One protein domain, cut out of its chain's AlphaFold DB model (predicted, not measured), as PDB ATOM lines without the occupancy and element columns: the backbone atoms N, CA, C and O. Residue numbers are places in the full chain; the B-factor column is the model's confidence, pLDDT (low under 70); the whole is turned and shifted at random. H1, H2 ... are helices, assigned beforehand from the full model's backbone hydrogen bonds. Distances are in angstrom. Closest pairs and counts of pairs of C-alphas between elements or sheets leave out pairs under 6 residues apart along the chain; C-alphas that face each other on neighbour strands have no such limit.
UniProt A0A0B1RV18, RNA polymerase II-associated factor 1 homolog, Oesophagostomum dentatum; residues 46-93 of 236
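What this domain is: This is residues 46 to 93 of the 236 residues of the protein "RNA polymerase II-associated factor 1 homolog" of Oesophagostomum dentatum (UniProt A0A0B1RV18). The longest helix, H2, is the base of a flat, open U: H1 meets its first end to make a corner, and at its other end the helix-free residues 73 to 93 run out to about Gly 85 and fold back. The 48 printed residues hold two named helices, H1 then H2, and no named strand; the class is all helix. The whole is extended, with a radius of gyration of the C-alphas of 15.1 A and spans of 38 by 26 by 12 A.

Where its parts are: Find C-alpha 59 at (0.884, -25.266, 12.156); from there H2, residues 59 to 72, runs 19.9 A to C-alpha 72 at (14.469, -11.606, 17.025). Look back to C-alpha 46 at (-9.992, -3.948, 7.684), where H1, residues 46 to 55, begins its 15.2 A.

How they stand to each other: H2 and H1 are close but not clearly touching; their closest C-alphas, of Ser 61 and Leu 55, are 6.7 A apart. Their lines are about perpendicular, at 81 degrees. Every O i to N i+4 pair is within hydrogen-bond range in H2, and 4 of 6 in H1.

The domain as a whole: The C-alphas farthest apart, of Arg 59 and Gly 85, are 39.6 A apart. The H1 to H2 link is tight, and the printed part has no cut. Residues 46 to 56 have pLDDT under 70.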
ATOM      1  N   LEU A  46      -9.512  -2.641   8.152       46.00
ATOM      2  CA  LEU A  46      -9.992  -3.948   7.684       46.00
ATOM      3  C   LEU A  46      -8.890  -4.777   7.007       46.00
ATOM      4  O   LEU A  46      -8.917  -6.005   7.089       46.00
ATOM      5  N   THR A  47      -7.902  -4.134   6.377       50.75
ATOM      6  CA  THR A  47      -6.792  -4.824   5.697       50.75
ATOM      7  C   THR A  47      -5.714  -5.296   6.676       50.75
ATOM      8  O   THR A  47      -5.333  -6.463   6.629       50.75
ATOM      9  N   LYS A  48      -5.307  -4.465   7.650       52.00
ATOM     10  CA  LYS A  48      -4.312  -4.846   8.681       52.00
ATOM     11  C   LYS A  48      -4.774  -5.965   9.621       52.00
ATOM     12  O   LYS A  48      -3.962  -6.788  10.049       52.00
ATOM     13  N   ASN A  49      -6.070  -6.027   9.931       49.78
ATOM     14  CA  ASN A  49      -6.605  -7.083  10.795       49.78
ATOM     15  C   ASN A  49      -6.772  -8.424  10.060       49.78
ATOM     16  O   ASN A  49      -6.603  -9.473  10.677       49.78
ATOM     17  N   LYS A  50      -7.043  -8.420   8.745       48.62
ATOM     18  CA  LYS A  50      -7.160  -9.662   7.958       48.62
ATOM     19  C   LYS A  50      -5.835 -10.418   7.824       48.62
ATOM     20  O   LYS A  50      -5.851 -11.646   7.854       48.62
ATOM     21  N   GLU A  51      -4.705  -9.720   7.722       53.84
ATOM     22  CA  GLU A  51      -3.382 -10.364   7.643       53.84
ATOM     23  C   GLU A  51      -3.010 -11.088   8.948       53.84
ATOM     24  O   GLU A  51      -2.542 -12.225   8.913       53.84
ATOM     25  N   ASN A  52      -3.311 -10.490  10.108       53.56
ATOM     26  CA  ASN A  52      -3.032 -11.097  11.416       53.56
ATOM     27  C   ASN A  52      -3.878 -12.352  11.698       53.56
ATOM     28  O   ASN A  52      -3.402 -13.292  12.329       53.56
ATOM     29  N   LEU A  53      -5.119 -12.402  11.205       52.72
ATOM     30  CA  LEU A  53      -6.026 -13.543  11.403       52.72
ATOM     31  C   LEU A  53      -5.631 -14.799  10.605       52.72
ATOM     32  O   LEU A  53      -5.980 -15.908  11.009       52.72
ATOM     33  N   ASN A  54      -4.896 -14.648   9.500       55.72
ATOM     34  CA  ASN A  54      -4.384 -15.779   8.717       55.72
ATOM     35  C   ASN A  54      -3.027 -16.297   9.217       55.72
ATOM     36  O   ASN A  54      -2.668 -17.436   8.926       55.72
ATOM     37  N   LEU A  55      -2.294 -15.495   9.997       56.38
ATOM     38  CA  LEU A  55      -0.932 -15.791  10.444       56.38
ATOM     39  C   LEU A  55      -0.848 -17.046  11.339       56.38
ATOM     40  O   LEU A  55       0.147 -17.771  11.311       56.38
ATOM     41  N   PHE A  56      -1.921 -17.341  12.079       60.53
ATOM     42  CA  PHE A  56      -1.978 -18.433  13.058       60.53
ATOM     43  C   PHE A  56      -2.819 -19.638  12.618       60.53
ATOM     44  O   PHE A  56      -3.117 -20.491  13.449       60.53
ATOM     45  N   ARG A  57      -3.236 -19.734  11.348       71.12
ATOM     46  CA  ARG A  57      -4.067 -20.868  10.899       71.12
ATOM     47  C   ARG A  57      -3.276 -22.140  10.621       71.12
ATOM     48  O   ARG A  57      -3.782 -23.225  10.882       71.12
ATOM     49  N   ASP A  58      -2.067 -22.006  10.091       85.38
ATOM     50  CA  ASP A  58      -1.229 -23.147   9.733       85.38
ATOM     51  C   ASP A  58      -0.211 -23.474  10.836       85.38
ATOM     52  O   ASP A  58       0.450 -22.586  11.381       85.38
ATOM     53  N   ARG A  59      -0.055 -24.769  11.140       89.31
ATOM     54  CA  ARG A  59       0.884 -25.266  12.156       89.31
ATOM     55  C   ARG A  59       2.321 -24.883  11.813       89.31
ATOM     56  O   ARG A  59       3.076 -24.502  12.706       89.31
ATOM     57  N   GLN A  60       2.708 -24.972  10.540       89.56
ATOM     58  CA  GLN A  60       4.072 -24.638  10.139       89.56
ATOM     59  C   GLN A  60       4.327 -23.133  10.264       89.56
ATOM     60  O   GLN A  60       5.378 -22.738  10.769       89.56
ATOM     61  N   SER A  61       3.347 -22.299   9.900       88.62
ATOM     62  CA  SER A  61       3.386 -20.853  10.161       88.62
ATOM     63  C   SER A  61       3.593 -20.542  11.648       88.62
ATOM     64  O   SER A  61       4.497 -19.782  11.994       88.62
ATOM     65  N   GLN A  62       2.843 -21.191  12.546       89.38
ATOM     66  CA  GLN A  62       3.009 -21.011  13.996       89.38
ATOM     67  C   GLN A  62       4.420 -21.381  14.472       89.38
ATOM     68  O   GLN A  62       5.051 -20.600  15.183       89.38
ATOM     69  N   ILE A  63       4.951 -22.533  14.043       91.62
ATOM     70  CA  ILE A  63       6.319 -22.960  14.384       91.62
ATOM     71  C   ILE A  63       7.345 -21.933  13.891       91.62
ATOM     72  O   ILE A  63       8.277 -21.593  14.620       91.62
ATOM     73  N   ASN A  64       7.176 -21.426  12.670       92.31
ATOM     74  CA  ASN A  64       8.083 -20.441  12.091       92.31
ATOM     75  C   ASN A  64       8.051 -19.117  12.870       92.31
ATOM     76  O   ASN A  64       9.104 -18.533  13.102       92.31
ATOM     77  N   LEU A  65       6.875 -18.669  13.320       90.56
ATOM     78  CA  LEU A  65       6.728 -17.455  14.132       90.56
ATOM     79  C   LEU A  65       7.348 -17.607  15.517       90.56
ATOM     80  O   LEU A  65       8.045 -16.699  15.958       90.56
ATOM     81  N   ILE A  66       7.143 -18.755  16.171       91.00
ATOM     82  CA  ILE A  66       7.775 -19.060  17.461       91.00
ATOM     83  C   ILE A  66       9.298 -19.040  17.300       91.00
ATOM     84  O   ILE A  66      10.000 -18.374  18.053       91.00
ATOM     85  N   LYS A  67       9.836 -19.716  16.278       94.62
ATOM     86  CA  LYS A  67      11.281 -19.692  16.005       94.62
ATOM     87  C   LYS A  67      11.783 -18.278  15.720       94.62
ATOM     88  O   LYS A  67      12.834 -17.896  16.226       94.62
ATOM     89  N   LYS A  68      11.021 -17.499  14.951       94.81
ATOM     90  CA  LYS A  68      11.352 -16.111  14.640       94.81
ATOM     91  C   LYS A  68      11.395 -15.241  15.897       94.81
ATOM     92  O   LYS A  68      12.337 -14.476  16.027       94.81
ATOM     93  N   SER A  69      10.461 -15.387  16.842       92.44
ATOM     94  CA  SER A  69      10.504 -14.596  18.081       92.44
ATOM     95  C   SER A  69      11.757 -14.880  18.908       92.44
ATOM     96  O   SER A  69      12.353 -13.946  19.433       92.44
ATOM     97  N   PHE A  70      12.207 -16.140  18.978       92.31
ATOM     98  CA  PHE A  70      13.469 -16.479  19.650       92.31
ATOM     99  C   PHE A  70      14.698 -15.914  18.930       92.31
ATOM    100  O   PHE A  70      15.673 -15.569  19.591       92.31
ATOM    101  N   GLU A  71      14.671 -15.821  17.599       94.56
ATOM    102  CA  GLU A  71      15.765 -15.224  16.829       94.56
ATOM    103  C   GLU A  71      15.788 -13.696  16.963       94.56
ATOM    104  O   GLU A  71      16.837 -13.112  17.230       94.56
ATOM    105  N   ASP A  72      14.622 -13.053  16.875       91.88
ATOM    106  CA  ASP A  72      14.469 -11.606  17.025       91.88
ATOM    107  C   ASP A  72      14.938 -11.144  18.422       91.88
ATOM    108  O   ASP A  72      15.623 -10.127  18.532       91.88
ATOM    109  N   CYS A  73      14.665 -11.925  19.478       89.31
ATOM    110  CA  CYS A  73      15.126 -11.656  20.849       89.31
ATOM    111  C   CYS A  73      16.655 -11.667  21.026       89.31
ATOM    112  O   CYS A  73      17.140 -11.121  22.011       89.31
ATOM    113  N   LYS A  74      17.426 -12.265  20.107       89.50
ATOM    114  CA  LYS A  74      18.900 -12.228  20.161       89.50
ATOM    115  C   LYS A  74      19.470 -10.899  19.667       89.50
ATOM    116  O   LYS A  74      20.652 -10.625  19.865       89.50
ATOM    117  N   THR A  75      18.659 -10.093  18.983       90.06
ATOM    118  CA  THR A  75      19.093  -8.796  18.465       90.06
ATOM    119  C   THR A  75      19.023  -7.753  19.586       90.06
ATOM    120  O   THR A  75      17.928  -7.497  20.088       90.06
ATOM    121  N   PRO A  76      20.141  -7.099  19.959       87.81
ATOM    122  CA  PRO A  76      20.158  -6.161  21.078       87.81
ATOM    123  C   PRO A  76      19.302  -4.917  20.800       87.81
ATOM    124  O   PRO A  76      19.367  -4.295  19.729       87.81
ATOM    125  N   ILE A  77      18.529  -4.506  21.800       87.69
ATOM    126  CA  ILE A  77      17.569  -3.406  21.765       87.69
ATOM    127  C   ILE A  77      18.289  -2.091  22.069       87.69
ATOM    128  O   ILE A  77      18.361  -1.615  23.193       87.69
ATOM    129  N   ARG A  78      18.778  -1.407  21.033       87.12
ATOM    130  CA  ARG A  78      19.499  -0.129  21.225       87.12
ATOM    131  C   ARG A  78      18.601   1.102  21.347       87.12
ATOM    132  O   ARG A  78      19.049   2.138  21.830       87.12
ATOM    133  N   LYS A  79      17.370   1.040  20.837       89.00
ATOM    134  CA  LYS A  79      16.486   2.208  20.694       89.00
ATOM    135  C   LYS A  79      15.080   1.875  21.157       89.00
ATOM    136  O   LYS A  79      14.533   0.838  20.792       89.00
ATOM    137  N   HIS A  80      14.469   2.798  21.888       91.44
ATOM    138  CA  HIS A  80      13.060   2.685  22.237       91.44
ATOM    139  C   HIS A  80      12.180   2.786  20.980       91.44
ATOM    140  O   HIS A  80      12.361   3.676  20.151       91.44
ATOM    141  N   PHE A  81      11.160   1.930  20.891       90.75
ATOM    142  CA  PHE A  81      10.260   1.825  19.737       90.75
ATOM    143  C   PHE A  81       9.624   3.164  19.302       90.75
ATOM    144  O   PHE A  81       9.672   3.520  18.130       90.75
ATOM    145  N   SER A  82       9.045   3.932  20.236       91.00
ATOM    146  CA  SER A  82       8.371   5.209  19.914       91.00
ATOM    147  C   SER A  82       9.121   6.490  20.304       91.00
ATOM    148  O   SER A  82       8.855   7.543  19.729       91.00
ATOM    149  N   LYS A  83      10.016   6.452  21.299       89.31
ATOM    150  CA  LYS A  83      10.651   7.649  21.872       89.31
ATOM    151  C   LYS A  83      12.066   7.806  21.325       89.31
ATOM    152  O   LYS A  83      12.955   7.022  21.647       89.31
ATOM    153  N   LYS A  84      12.286   8.843  20.515       90.81
ATOM    154  CA  LYS A  84      13.628   9.190  20.025       90.81
ATOM    155  C   LYS A  84      14.506   9.637  21.200       90.81
ATOM    156  O   LYS A  84      14.037  10.360  22.070       90.81
ATOM    157  N   GLY A  85      15.767   9.207  21.212       88.94
ATOM    158  CA  GLY A  85      16.747   9.574  22.244       88.94
ATOM    159  C   GLY A  85      16.761   8.681  23.490       88.94
ATOM    160  O   GLY A  85      17.656   8.835  24.311       88.94
ATOM    161  N   VAL A  86      15.833   7.726  23.625       93.25
ATOM    162  CA  VAL A  86      15.869   6.728  24.707       93.25
ATOM    163  C   VAL A  86      16.641   5.496  24.234       93.25
ATOM    164  O   VAL A  86      16.306   4.906  23.202       93.25
ATOM    165  N   THR A  87      17.663   5.124  24.999       92.94
ATOM    166  CA  THR A  87      18.536   3.969  24.755       92.94
ATOM    167  C   THR A  87      18.422   2.981  25.915       92.94
ATOM    168  O   THR A  87      18.143   3.392  27.043       92.94
ATOM    169  N   ALA A  88      18.557   1.684  25.632       91.06
ATOM    170  CA  ALA A  88      18.592   0.669  26.681       91.06
ATOM    171  C   ALA A  88      19.963   0.684  27.366       91.06
ATOM    172  O   ALA A  88      20.986   0.824  26.695       91.06
ATOM    173  N   ILE A  89      19.959   0.566  28.692       90.94
ATOM    174  CA  ILE A  89      21.174   0.515  29.517       90.94
ATOM    175  C   ILE A  89      21.573  -0.941  29.764       90.94
ATOM    176  O   ILE A  89      22.737  -1.295  29.615       90.94
ATOM    177  N   GLU A  90      20.597  -1.777  30.108       89.38
ATOM    178  CA  GLU A  90      20.791  -3.175  30.471       89.38
ATOM    179  C   GLU A  90      19.632  -4.011  29.920       89.38
ATOM    180  O   GLU A  90      18.484  -3.557  29.882       89.38
ATOM    181  N   GLU A  91      19.949  -5.228  29.484       89.12
ATOM    182  CA  GLU A  91      18.990  -6.229  29.025       89.12
ATOM    183  C   GLU A  91      19.100  -7.450  29.937       89.12
ATOM    184  O   GLU A  91      20.134  -8.116  29.961       89.12
ATOM    185  N   VAL A  92      18.034  -7.744  30.685       90.88
ATOM    186  CA  VAL A  92      17.985  -8.905  31.582       90.88
ATOM    187  C   VAL A  92      16.995  -9.924  31.013       90.88
ATOM    188  O   VAL A  92      15.810  -9.599  30.880       90.88
ATOM    189  N   PRO A  93      17.440 -11.142  30.650       90.12
ATOM    190  CA  PRO A  93      16.546 -12.162  30.125       90.12
ATOM    191  C   PRO A  93      15.623 -12.701  31.223       90.12
ATOM    192  O   PRO A  93      15.989 -12.760  32.397       90.12
TER     193      PRO A  93